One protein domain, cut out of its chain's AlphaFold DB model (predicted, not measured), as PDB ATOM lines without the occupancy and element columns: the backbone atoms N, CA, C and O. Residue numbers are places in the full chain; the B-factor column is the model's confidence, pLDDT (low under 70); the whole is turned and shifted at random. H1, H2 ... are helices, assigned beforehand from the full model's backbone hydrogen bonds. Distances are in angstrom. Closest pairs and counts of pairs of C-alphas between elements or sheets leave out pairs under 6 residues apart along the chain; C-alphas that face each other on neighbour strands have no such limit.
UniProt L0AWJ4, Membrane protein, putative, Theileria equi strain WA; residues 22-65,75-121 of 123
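Overview. This is residues 22 to 65 and 75 to 121 of the 123 residues of the protein "Membrane protein, putative" of Theileria equi strain WA (UniProt L0AWJ4). Two long helices, H1 and H4, lie side by side and run opposite ways, their lines nearly parallel, and they make the length of a rod. At the end where H1 finishes and H4 begins sit two short helices: H2, set crosswise close to H4, and H3, which touches no helix. The printed part has 91 residues with four named helices, in the order H1, H2, H3, H4, and no named strand; its class is all helix. It is only just extended, close to loose, with a radius of gyration of the C-alphas of 18.6 A, and the C-alphas span 64 by 23 by 17 A.

Arrangement. Start with H1, residues 23 to 52, and look across to H4, residues 87 to 119: they touch, with 16 pairs of C-alphas within 8 A. Their closest C-alphas are those of Phe 52 and Ser 89, 6.1 A apart, and their centres are 11.1 A apart. They run opposite ways at a shallow tilt of 6 degrees. Next along the printed part comes H2, residues 57 to 65, which is close to H4 but not clearly touching it; the closest C-alphas, those of Ile 60 and Ala 90, are 6.8 A apart. The lines of H2 and H4 are about perpendicular, at 84 degrees. H3, residues 75 to 81, is apart from H1, H2 and H4, and H1 and H2 are apart too. In H1, H2, H3 and H4 every O i to N i+4 pair is within hydrogen-bond range.

Along the chain. Find C-alpha 23 at (6.450, 22.100, -32.376); from there H1 runs 42.9 A to C-alpha 52 at (-20.279, 2.859, -4.848). A tight link of 4 residues leads to H2, which runs from Cys 57 to Phe 65, 12.2 A. After the cut, H3 runs from Phe 75 to Arg 81, 10.4 A. A tight link of 5 residues then brings you to C-alpha 87 at (-14.597, 4.186, 2.736), where H4, the longest helix with 33 residues, begins; it runs 48.5 A to C-alpha 119 at (16.773, 22.804, -29.266).

Size, cuts and confidence. The two C-alphas farthest apart are those of Ala 80 and Lys 121, 64.1 A, while those of Ser 22 and Lys 121, the first and last printed, are 14.6 A apart. Between H2 and H3 the numbering jumps: residues 66 to 74 are not printed, and C-alphas 65 and 75 are 17.4 A apart across this cut. No link printed whole is long. In the B-factor column the mean pLDDT of the printed part is 70.3, and 38 residues are under 70: residues 22 to 23, 52 to 65, 75 to 90, 115 and 117 to 121. H3 has a mean pLDDT of 48 in this model.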
ATOM      1  N   SER A  22       6.691  18.799 -35.953       66.88
ATOM      2  CA  SER A  22       6.773  20.243 -35.755       66.88
ATOM      3  C   SER A  22       6.313  20.605 -34.331       66.88
ATOM      4  O   SER A  22       5.456  19.919 -33.767       66.88
ATOM      5  N   PRO A  23       6.839  21.684 -33.726       67.56
ATOM      6  CA  PRO A  23       6.450  22.100 -32.376       67.56
ATOM      7  C   PRO A  23       4.936  22.353 -32.236       67.56
ATOM      8  O   PRO A  23       4.375  22.093 -31.176       67.56
ATOM      9  N   LYS A  24       4.252  22.763 -33.317       72.19
ATOM     10  CA  LYS A  24       2.783  22.899 -33.368       72.19
ATOM     11  C   LYS A  24       2.071  21.555 -33.189       72.19
ATOM     12  O   LYS A  24       1.102  21.468 -32.445       72.19
ATOM     13  N   LEU A  25       2.569  20.505 -33.844       72.69
ATOM     14  CA  LEU A  25       2.019  19.154 -33.732       72.69
ATOM     15  C   LEU A  25       2.320  18.536 -32.359       72.69
ATOM     16  O   LEU A  25       1.496  17.808 -31.820       72.69
ATOM     17  N   LEU A  26       3.468  18.876 -31.769       71.75
ATOM     18  CA  LEU A  26       3.832  18.482 -30.407       71.75
ATOM     19  C   LEU A  26       2.906  19.129 -29.360       71.75
ATOM     20  O   LEU A  26       2.464  18.463 -28.428       71.75
ATOM     21  N   PHE A  27       2.571  20.410 -29.546       75.94
ATOM     22  CA  PHE A  27       1.606  21.123 -28.708       75.94
ATOM     23  C   PHE A  27       0.187  20.572 -28.877       75.94
ATOM     24  O   PHE A  27      -0.522  20.386 -27.892       75.94
ATOM     25  N   LEU A  28      -0.214  20.244 -30.109       81.25
ATOM     26  CA  LEU A  28      -1.491  19.585 -30.375       81.25
ATOM     27  C   LEU A  28      -1.566  18.215 -29.689       81.25
ATOM     28  O   LEU A  28      -2.578  17.899 -29.075       81.25
ATOM     29  N   LEU A  29      -0.486  17.429 -29.736       78.19
ATOM     30  CA  LEU A  29      -0.404  16.146 -29.038       78.19
ATOM     31  C   LEU A  29      -0.550  16.335 -27.522       78.19
ATOM     32  O   LEU A  29      -1.322  15.621 -26.895       78.19
ATOM     33  N   LEU A  30       0.123  17.339 -26.949       80.06
ATOM     34  CA  LEU A  30      -0.000  17.697 -25.535       80.06
ATOM     35  C   LEU A  30      -1.443  18.080 -25.165       80.06
ATOM     36  O   LEU A  30      -1.953  17.660 -24.125       80.06
ATOM     37  N   LEU A  31      -2.104  18.866 -26.015       81.50
ATOM     38  CA  LEU A  31      -3.487  19.292 -25.823       81.50
ATOM     39  C   LEU A  31      -4.439  18.090 -25.854       81.50
ATOM     40  O   LEU A  31      -5.245  17.920 -24.943       81.50
ATOM     41  N   VAL A  32      -4.307  17.229 -26.867       83.69
ATOM     42  CA  VAL A  32      -5.120  16.017 -27.025       83.69
ATOM     43  C   VAL A  32      -4.884  15.051 -25.865       83.69
ATOM     44  O   VAL A  32      -5.848  14.534 -25.305       83.69
ATOM     45  N   SER A  33      -3.634  14.855 -25.436       77.75
ATOM     46  CA  SER A  33      -3.313  14.026 -24.273       77.75
ATOM     47  C   SER A  33      -3.941  14.575 -22.988       77.75
ATOM     48  O   SER A  33      -4.589  13.817 -22.272       77.75
ATOM     49  N   ASN A  34      -3.844  15.879 -22.716       77.56
ATOM     50  CA  ASN A  34      -4.484  16.471 -21.534       77.56
ATOM     51  C   ASN A  34      -6.017  16.391 -21.599       77.56
ATOM     52  O   ASN A  34      -6.647  16.034 -20.606       77.56
ATOM     53  N   LEU A  35      -6.621  16.640 -22.764       82.25
ATOM     54  CA  LEU A  35      -8.068  16.518 -22.954       82.25
ATOM     55  C   LEU A  35      -8.536  15.075 -22.716       82.25
ATOM     56  O   LEU A  35      -9.496  14.844 -21.982       82.25
ATOM     57  N   SER A  36      -7.818  14.099 -23.278       82.81
ATOM     58  CA  SER A  36      -8.105  12.675 -23.080       82.81
ATOM     59  C   SER A  36      -7.968  12.250 -21.617       82.81
ATOM     60  O   SER A  36      -8.754  11.436 -21.141       82.81
ATOM     61  N   LEU A  37      -7.035  12.853 -20.875       82.06
ATOM     62  CA  LEU A  37      -6.843  12.589 -19.455       82.06
ATOM     63  C   LEU A  37      -7.993  13.151 -18.605       82.06
ATOM     64  O   LEU A  37      -8.456  12.482 -17.685       82.06
ATOM     65  N   VAL A  38      -8.490  14.348 -18.931       82.06
ATOM     66  CA  VAL A  38      -9.673  14.937 -18.278       82.06
ATOM     67  C   VAL A  38     -10.914  14.080 -18.541       82.06
ATOM     68  O   VAL A  38     -11.655  13.769 -17.609       82.06
ATOM     69  N   LEU A  39     -11.105  13.636 -19.787       85.88
ATOM     70  CA  LEU A  39     -12.172  12.704 -20.166       85.88
ATOM     71  C   LEU A  39     -12.062  11.375 -19.409       85.88
ATOM     72  O   LEU A  39     -13.051  10.915 -18.843       85.88
ATOM     73  N   ALA A  40     -10.866  10.787 -19.331       78.50
ATOM     74  CA  ALA A  40     -10.622   9.572 -18.556       78.50
ATOM     75  C   ALA A  40     -10.915   9.778 -17.060       78.50
ATOM     76  O   ALA A  40     -11.521   8.914 -16.428       78.50
ATOM     77  N   GLY A  41     -10.559  10.945 -16.515       80.00
ATOM     78  CA  GLY A  41     -10.912  11.372 -15.163       80.00
ATOM     79  C   GLY A  41     -12.421  11.386 -14.928       80.00
ATOM     80  O   GLY A  41     -12.901  10.797 -13.962       80.00
ATOM     81  N   PHE A  42     -13.179  11.995 -15.842       82.81
ATOM     82  CA  PHE A  42     -14.638  12.078 -15.753       82.81
ATOM     83  C   PHE A  42     -15.318  10.708 -15.889       82.81
ATOM     84  O   PHE A  42     -16.237  10.386 -15.130       82.81
ATOM     85  N   VAL A  43     -14.852   9.877 -16.825       85.12
ATOM     86  CA  VAL A  43     -15.362   8.514 -17.033       85.12
ATOM     87  C   VAL A  43     -15.076   7.642 -15.813       85.12
ATOM     88  O   VAL A  43     -15.991   6.999 -15.298       85.12
ATOM     89  N   GLY A  44     -13.843   7.652 -15.303       80.75
ATOM     90  CA  GLY A  44     -13.480   6.878 -14.118       80.75
ATOM     91  C   GLY A  44     -14.229   7.335 -12.871       80.75
ATOM     92  O   GLY A  44     -14.775   6.499 -12.153       80.75
ATOM     93  N   TYR A  45     -14.371   8.648 -12.663       77.31
ATOM     94  CA  TYR A  45     -15.216   9.185 -11.596       77.31
ATOM     95  C   TYR A  45     -16.664   8.698 -11.731       77.31
ATOM     96  O   TYR A  45     -17.230   8.187 -10.768       77.31
ATOM     97  N   SER A  46     -17.248   8.758 -12.930       78.81
ATOM     98  CA  SER A  46     -18.620   8.293 -13.183       78.81
ATOM     99  C   SER A  46     -18.804   6.798 -12.896       78.81
ATOM    100  O   SER A  46     -19.823   6.403 -12.331       78.81
ATOM    101  N   ILE A  47     -17.822   5.960 -13.244       80.38
ATOM    102  CA  ILE A  47     -17.841   4.518 -12.952       80.38
ATOM    103  C   ILE A  47     -17.778   4.273 -11.442       80.38
ATOM    104  O   ILE A  47     -18.589   3.514 -10.916       80.38
ATOM    105  N   ILE A  48     -16.873   4.949 -10.730       74.75
ATOM    106  CA  ILE A  48     -16.746   4.818  -9.272       74.75
ATOM    107  C   ILE A  48     -18.042   5.266  -8.581       74.75
ATOM    108  O   ILE A  48     -18.542   4.582  -7.690       74.75
ATOM    109  N   THR A  49     -18.639   6.360  -9.053       71.50
ATOM    110  CA  THR A  49     -19.903   6.893  -8.522       71.50
ATOM    111  C   THR A  49     -21.086   5.954  -8.792       71.50
ATOM    112  O   THR A  49     -21.988   5.829  -7.969       71.50
ATOM    113  N   ARG A  50     -21.089   5.231  -9.921       74.19
ATOM    114  CA  ARG A  50     -22.100   4.196 -10.199       74.19
ATOM    115  C   ARG A  50     -21.938   2.945  -9.341       74.19
ATOM    116  O   ARG A  50     -22.942   2.364  -8.951       74.19
ATOM    117  N   LEU A  51     -20.704   2.518  -9.083       73.25
ATOM    118  CA  LEU A  51     -20.426   1.288  -8.337       73.25
ATOM    119  C   LEU A  51     -20.604   1.454  -6.828       73.25
ATOM    120  O   LEU A  51     -21.005   0.507  -6.158       73.25
ATOM    121  N   PHE A  52     -20.307   2.638  -6.293       66.62
ATOM    122  CA  PHE A  52     -20.279   2.859  -4.848       66.62
ATOM    123  C   PHE A  52     -21.266   3.928  -4.347       66.62
ATOM    124  O   PHE A  52     -21.333   4.146  -3.140       66.62
ATOM    125  N   GLY A  53     -22.052   4.549  -5.236       64.94
ATOM    126  CA  GLY A  53     -23.030   5.589  -4.898       64.94
ATOM    127  C   GLY A  53     -22.510   7.022  -5.102       64.94
ATOM    128  O   GLY A  53     -21.338   7.224  -5.417       64.94
ATOM    129  N   PRO A  54     -23.375   8.047  -4.986       61.44
ATOM    130  CA  PRO A  54     -22.975   9.445  -5.144       61.44
ATOM    131  C   PRO A  54     -21.963   9.875  -4.070       61.44
ATOM    132  O   PRO A  54     -22.237   9.777  -2.878       61.44
ATOM    133  N   PHE A  55     -20.816  10.407  -4.505       64.81
ATOM    134  CA  PHE A  55     -19.766  10.944  -3.631       64.81
ATOM    135  C   PHE A  55     -19.823  12.460  -3.552       64.81
ATOM    136  O   PHE A  55     -19.726  13.134  -4.581       64.81
ATOM    137  N   SER A  56     -19.882  13.020  -2.342       59.97
ATOM    138  CA  SER A  56     -19.756  14.465  -2.162       59.97
ATOM    139  C   SER A  56     -18.293  14.878  -1.996       59.97
ATOM    140  O   SER A  56     -17.586  14.418  -1.099       59.97
ATOM    141  N   CYS A  57     -17.836  15.851  -2.791       56.88
ATOM    142  CA  CYS A  57     -16.523  16.487  -2.601       56.88
ATOM    143  C   CYS A  57     -16.340  17.082  -1.190       56.88
ATOM    144  O   CYS A  57     -15.207  17.225  -0.723       56.88
ATOM    145  N   LYS A  58     -17.436  17.420  -0.490       59.34
ATOM    146  CA  LYS A  58     -17.393  17.904   0.900       59.34
ATOM    147  C   LYS A  58     -16.900  16.825   1.873       59.34
ATOM    148  O   LYS A  58     -16.180  17.155   2.811       59.34
ATOM    149  N   GLU A  59     -17.218  15.557   1.627       61.78
ATOM    150  CA  GLU A  59     -16.824  14.436   2.491       61.78
ATOM    151  C   GLU A  59     -15.372  14.028   2.271       61.78
ATOM    152  O   GLU A  59     -14.659  13.812   3.243       61.78
ATOM    153  N   ILE A  60     -14.880  14.037   1.026       60.53
ATOM    154  CA  ILE A  60     -13.452  13.809   0.737       60.53
ATOM    155  C   ILE A  60     -12.598  14.895   1.400       60.53
ATOM    156  O   ILE A  60     -11.571  14.603   2.013       60.53
ATOM    157  N   ARG A  61     -13.040  16.157   1.322       60.75
ATOM    158  CA  ARG A  61     -12.367  17.268   2.001       60.75
ATOM    159  C   ARG A  61     -12.399  17.090   3.519       60.75
ATOM    160  O   ARG A  61     -11.377  17.292   4.161       60.75
ATOM    161  N   SER A  62     -13.530  16.687   4.091       58.28
ATOM    162  CA  SER A  62     -13.594  16.354   5.515       58.28
ATOM    163  C   SER A  62     -12.605  15.232   5.854       58.28
ATOM    164  O   SER A  62     -11.793  15.392   6.749       58.28
ATOM    165  N   MET A  63     -12.549  14.158   5.072       58.56
ATOM    166  CA  MET A  63     -11.687  13.006   5.343       58.56
ATOM    167  C   MET A  63     -10.182  13.307   5.211       58.56
ATOM    168  O   MET A  63      -9.389  12.822   6.013       58.56
ATOM    169  N   LEU A  64      -9.774  14.129   4.237       57.97
ATOM    170  CA  LEU A  64      -8.369  14.516   4.030       57.97
ATOM    171  C   LEU A  64      -7.870  15.558   5.039       57.97
ATOM    172  O   LEU A  64      -6.686  15.570   5.375       57.97
ATOM    173  N   PHE A  65      -8.753  16.447   5.500       61.38
ATOM    174  CA  PHE A  65      -8.383  17.572   6.361       61.38
ATOM    175  C   PHE A  65      -8.785  17.391   7.829       61.38
ATOM    176  O   PHE A  65      -8.337  18.173   8.669       61.38
ATOM    177  N   PHE A  75     -14.346   4.124  14.189       49.81
ATOM    178  CA  PHE A  75     -14.798   3.001  13.367       49.81
ATOM    179  C   PHE A  75     -16.288   2.684  13.544       49.81
ATOM    180  O   PHE A  75     -16.955   2.397  12.558       49.81
ATOM    181  N   ALA A  76     -16.827   2.786  14.763       48.41
ATOM    182  CA  ALA A  76     -18.229   2.462  15.025       48.41
ATOM    183  C   ALA A  76     -19.175   3.607  14.629       48.41
ATOM    184  O   ALA A  76     -20.264   3.366  14.119       48.41
ATOM    185  N   GLU A  77     -18.753   4.860  14.811       47.09
ATOM    186  CA  GLU A  77     -19.601   6.030  14.551       47.09
ATOM    187  C   GLU A  77     -19.605   6.434  13.066       47.09
ATOM    188  O   GLU A  77     -20.651   6.811  12.537       47.09
ATOM    189  N   ILE A  78     -18.491   6.238  12.344       49.62
ATOM    190  CA  ILE A  78     -18.467   6.356  10.876       49.62
ATOM    191  C   ILE A  78     -19.279   5.223  10.242       49.62
ATOM    192  O   ILE A  78     -20.046   5.484   9.319       49.62
ATOM    193  N   GLN A  79     -19.201   3.989  10.748       49.59
ATOM    194  CA  GLN A  79     -20.030   2.895  10.233       49.59
ATOM    195  C   GLN A  79     -21.529   3.115  10.511       49.59
ATOM    196  O   GLN A  79     -22.358   2.731   9.691       49.59
ATOM    197  N   ALA A  80     -21.877   3.784  11.617       47.25
ATOM    198  CA  ALA A  80     -23.263   4.044  12.007       47.25
ATOM    199  C   ALA A  80     -23.901   5.287  11.350       47.25
ATOM    200  O   ALA A  80     -25.110   5.287  11.132       47.25
ATOM    201  N   ARG A  81     -23.136   6.342  11.017       46.25
ATOM    202  CA  ARG A  81     -23.665   7.549  10.332       46.25
ATOM    203  C   ARG A  81     -23.442   7.586   8.822       46.25
ATOM    204  O   ARG A  81     -24.087   8.381   8.145       46.25
ATOM    205  N   THR A  82     -22.565   6.742   8.289       44.66
ATOM    206  CA  THR A  82     -22.136   6.787   6.882       44.66
ATOM    207  C   THR A  82     -22.656   5.561   6.135       44.66
ATOM    208  O   THR A  82     -21.897   4.812   5.530       44.66
ATOM    209  N   SER A  83     -23.972   5.328   6.162       45.88
ATOM    210  CA  SER A  83     -24.604   4.202   5.451       45.88
ATOM    211  C   SER A  83     -24.595   4.340   3.921       45.88
ATOM    212  O   SER A  83     -25.126   3.473   3.234       45.88
ATOM    213  N   HIS A  84     -24.010   5.410   3.370       49.75
ATOM    214  CA  HIS A  84     -24.036   5.685   1.931       49.75
ATOM    215  C   HIS A  84     -22.668   5.859   1.268       49.75
ATOM    216  O   HIS A  84     -22.621   5.924   0.044       49.75
ATOM    217  N   ILE A  85     -21.559   5.890   2.018       52.22
ATOM    218  CA  ILE A  85     -20.218   6.054   1.436       52.22
ATOM    219  C   ILE A  85     -19.278   4.996   1.994       52.22
ATOM    220  O   ILE A  85     -18.771   5.075   3.109       52.22
ATOM    221  N   SER A  86     -19.041   3.982   1.167       59.16
ATOM    222  CA  SER A  86     -18.024   2.969   1.409       59.16
ATOM    223  C   SER A  86     -16.657   3.647   1.463       59.16
ATOM    224  O   SER A  86     -16.211   4.178   0.455       59.16
ATOM    225  N   LEU A  87     -15.957   3.636   2.598       62.31
ATOM    226  CA  LEU A  87     -14.597   4.186   2.736       62.31
ATOM    227  C   LEU A  87     -13.676   3.775   1.559       62.31
ATOM    228  O   LEU A  87     -12.873   4.564   1.067       62.31
ATOM    229  N   THR A  88     -13.860   2.549   1.059       66.56
ATOM    230  CA  THR A  88     -13.186   1.940  -0.097       66.56
ATOM    231  C   THR A  88     -13.290   2.766  -1.379       66.56
ATOM    232  O   THR A  88     -12.344   2.846  -2.153       66.56
ATOM    233  N   SER A  89     -14.429   3.406  -1.607       66.06
ATOM    234  CA  SER A  89     -14.679   4.218  -2.798       66.06
ATOM    235  C   SER A  89     -13.938   5.556  -2.777       66.06
ATOM    236  O   SER A  89     -13.388   5.956  -3.798       66.06
ATOM    237  N   ALA A  90     -13.822   6.206  -1.614       69.25
ATOM    238  CA  ALA A  90     -13.021   7.416  -1.454       69.25
ATOM    239  C   ALA A  90     -11.539   7.118  -1.732       69.25
ATOM    240  O   ALA A  90     -10.875   7.865  -2.452       69.25
ATOM    241  N   TRP A  91     -11.043   5.975  -1.246       71.75
ATOM    242  CA  TRP A  91      -9.709   5.477  -1.585       71.75
ATOM    243  C   TRP A  91      -9.565   5.150  -3.075       71.75
ATOM    244  O   TRP A  91      -8.555   5.513  -3.673       71.75
ATOM    245  N   ALA A  92     -10.572   4.532  -3.697       74.62
ATOM    246  CA  ALA A  92     -10.563   4.244  -5.130       74.62
ATOM    247  C   ALA A  92     -10.486   5.525  -5.977       74.62
ATOM    248  O   ALA A  92      -9.688   5.586  -6.911       74.62
ATOM    249  N   VAL A  93     -11.242   6.570  -5.616       75.62
ATOM    250  CA  VAL A  93     -11.157   7.897  -6.251       75.62
ATOM    251  C   VAL A  93      -9.750   8.473  -6.088       75.62
ATOM    252  O   VAL A  93      -9.139   8.873  -7.077       75.62
ATOM    253  N   LEU A  94      -9.200   8.482  -4.870       77.31
ATOM    254  CA  LEU A  94      -7.871   9.044  -4.608       77.31
ATOM    255  C   LEU A  94      -6.759   8.324  -5.378       77.31
ATOM    256  O   LEU A  94      -5.907   8.982  -5.974       77.31
ATOM    257  N   ILE A  95      -6.780   6.991  -5.408       82.12
ATOM    258  CA  ILE A  95      -5.798   6.188  -6.149       82.12
ATOM    259  C   ILE A  95      -5.938   6.445  -7.652       82.12
ATOM    260  O   ILE A  95      -4.939   6.684  -8.330       82.12
ATOM    261  N   PHE A  96      -7.167   6.456  -8.172       81.38
ATOM    262  CA  PHE A  96      -7.428   6.685  -9.589       81.38
ATOM    263  C   PHE A  96      -6.952   8.071 -10.050       81.38
ATOM    264  O   PHE A  96      -6.190   8.177 -11.014       81.38
ATOM    265  N   PHE A  97      -7.319   9.136  -9.328       78.62
ATOM    266  CA  PHE A  97      -6.843  10.490  -9.627       78.62
ATOM    267  C   PHE A  97      -5.331  10.639  -9.421       78.62
ATOM    268  O   PHE A  97      -4.684  11.350 -10.191       78.62
ATOM    269  N   GLY A  98      -4.746   9.938  -8.445       82.06
ATOM    270  CA  GLY A  98      -3.298   9.893  -8.245       82.06
ATOM    271  C   GLY A  98      -2.553   9.316  -9.452       82.06
ATOM    272  O   GLY A  98      -1.599   9.925  -9.937       82.06
ATOM    273  N   ILE A  99      -3.018   8.187  -9.996       84.50
ATOM    274  CA  ILE A  99      -2.428   7.559 -11.192       84.50
ATOM    275  C   ILE A  99      -2.561   8.475 -12.414       84.50
ATOM    276  O   ILE A  99      -1.603   8.625 -13.181       84.50
ATOM    277  N   LEU A 100      -3.717   9.124 -12.588       82.62
ATOM    278  CA  LEU A 100      -3.924  10.091 -13.669       82.62
ATOM    279  C   LEU A 100      -2.969  11.282 -13.551       82.62
ATOM    280  O   LEU A 100      -2.366  11.683 -14.546       82.62
ATOM    281  N   PHE A 101      -2.778  11.813 -12.342       80.38
ATOM    282  CA  PHE A 101      -1.864  12.925 -12.097       80.38
ATOM    283  C   PHE A 101      -0.412  12.560 -12.431       80.38
ATOM    284  O   PHE A 101       0.242  13.275 -13.190       80.38
ATOM    285  N   VAL A 102       0.078  11.416 -11.938       84.06
ATOM    286  CA  VAL A 102       1.436  10.930 -12.244       84.06
ATOM    287  C   VAL A 102       1.615  10.733 -13.750       84.06
ATOM    288  O   VAL A 102       2.626  11.154 -14.314       84.06
ATOM    289  N   SER A 103       0.609  10.162 -14.417       79.38
ATOM    290  CA  SER A 103       0.621   9.954 -15.869       79.38
ATOM    291  C   SER A 103       0.667  11.277 -16.643       79.38
ATOM    292  O   SER A 103       1.441  11.405 -17.592       79.38
ATOM    293  N   SER A 104      -0.094  12.293 -16.211       78.06
ATOM    294  CA  SER A 104      -0.054  13.651 -16.779       78.06
ATOM    295  C   SER A 104       1.339  14.263 -16.682       78.06
ATOM    296  O   SER A 104       1.907  14.712 -17.679       78.06
ATOM    297  N   VAL A 105       1.912  14.254 -15.474       82.12
ATOM    298  CA  VAL A 105       3.240  14.818 -15.206       82.12
ATOM    299  C   VAL A 105       4.291  14.108 -16.053       82.12
ATOM    300  O   VAL A 105       5.127  14.768 -16.667       82.12
ATOM    301  N   TYR A 106       4.213  12.780 -16.158       84.88
ATOM    302  CA  TYR A 106       5.126  11.993 -16.978       84.88
ATOM    303  C   TYR A 106       5.069  12.380 -18.463       84.88
ATOM    304  O   TYR A 106       6.112  12.641 -19.065       84.88
ATOM    305  N   ILE A 107       3.870  12.475 -19.050       80.62
ATOM    306  CA  ILE A 107       3.692  12.866 -20.460       80.62
ATOM    307  C   ILE A 107       4.222  14.284 -20.695       80.62
ATOM    308  O   ILE A 107       4.973  14.514 -21.646       80.62
ATOM    309  N   ASN A 108       3.895  15.222 -19.803       80.31
ATOM    310  CA  ASN A 108       4.357  16.604 -19.898       80.31
ATOM    311  C   ASN A 108       5.893  16.693 -19.829       80.31
ATOM    312  O   ASN A 108       6.505  17.357 -20.666       80.31
ATOM    313  N   LEU A 109       6.537  15.979 -18.897       83.06
ATOM    314  CA  LEU A 109       8.001  15.929 -18.786       83.06
ATOM    315  C   LEU A 109       8.659  15.263 -19.999       83.06
ATOM    316  O   LEU A 109       9.703  15.725 -20.463       83.06
ATOM    317  N   PHE A 110       8.056  14.201 -20.534       81.12
ATOM    318  CA  PHE A 110       8.552  13.524 -21.730       81.12
ATOM    319  C   PHE A 110       8.542  14.458 -22.946       81.12
ATOM    320  O   PHE A 110       9.541  14.561 -23.664       81.12
ATOM    321  N   VAL A 111       7.446  15.198 -23.134       76.25
ATOM    322  CA  VAL A 111       7.312  16.215 -24.183       76.25
ATOM    323  C   VAL A 111       8.332  17.341 -23.993       76.25
ATOM    324  O   VAL A 111       9.034  17.702 -24.942       76.25
ATOM    325  N   LEU A 112       8.483  17.846 -22.766       78.50
ATOM    326  CA  LEU A 112       9.446  18.896 -22.436       78.50
ATOM    327  C   LEU A 112      10.887  18.455 -22.746       78.50
ATOM    328  O   LEU A 112      11.639  19.171 -23.407       78.50
ATOM    329  N   LYS A 113      11.259  17.230 -22.353       80.00
ATOM    330  CA  LYS A 113      12.569  16.633 -22.653       80.00
ATOM    331  C   LYS A 113      12.806  16.517 -24.160       80.00
ATOM    332  O   LYS A 113      13.915  16.774 -24.630       80.00
ATOM    333  N   HIS A 114      11.776  16.162 -24.928       72.88
ATOM    334  CA  HIS A 114      11.855  16.102 -26.388       72.88
ATOM    335  C   HIS A 114      12.068  17.483 -27.027       72.88
ATOM    336  O   HIS A 114      12.883  17.603 -27.946       72.88
ATOM    337  N   MET A 115      11.395  18.520 -26.521       69.56
ATOM    338  CA  MET A 115      11.577  19.913 -26.955       69.56
ATOM    339  C   MET A 115      13.008  20.404 -26.697       69.56
ATOM    340  O   MET A 115      13.660  20.903 -27.615       69.56
ATOM    341  N   PHE A 116      13.533  20.198 -25.484       72.31
ATOM    342  CA  PHE A 116      14.902  20.596 -25.131       72.31
ATOM    343  C   PHE A 116      15.963  19.840 -25.938       72.31
ATOM    344  O   PHE A 116      16.916  20.448 -26.422       72.31
ATOM    345  N   LYS A 117      15.772  18.535 -26.171       68.62
ATOM    346  CA  LYS A 117      16.689  17.727 -26.990       68.62
ATOM    347  C   LYS A 117      16.725  18.170 -28.458       68.62
ATOM    348  O   LYS A 117      17.763  18.027 -29.097       68.62
ATOM    349  N   LYS A 118      15.617  18.688 -29.005       61.34
ATOM    350  CA  LYS A 118      15.606  19.302 -30.343       61.34
ATOM    351  C   LYS A 118      16.340  20.638 -30.364       61.34
ATOM    352  O   LYS A 118      17.097  20.874 -31.296       61.34
ATOM    353  N   ARG A 119      16.134  21.483 -29.349       60.16
ATOM    354  CA  ARG A 119      16.773  22.804 -29.266       60.16
ATOM    355  C   ARG A 119      18.297  22.697 -29.157       60.16
ATOM    356  O   ARG A 119      18.992  23.357 -29.907       60.16
ATOM    357  N   SER A 120      18.790  21.770 -28.333       55.50
ATOM    358  CA  SER A 120      20.227  21.496 -28.150       55.50
ATOM    359  C   SER A 120      20.938  20.914 -29.384       55.50
ATOM    360  O   SER A 120      22.154  20.792 -29.362       55.50
ATOM    361  N   LYS A 121      20.209  20.492 -30.425       52.19
ATOM    362  CA  LYS A 121      20.787  20.023 -31.700       52.19
ATOM    363  C   LYS A 121      20.718  21.069 -32.817       52.19
ATOM    364  O   LYS A 121      21.127  20.768 -33.935       52.19
TER     365      LYS A 121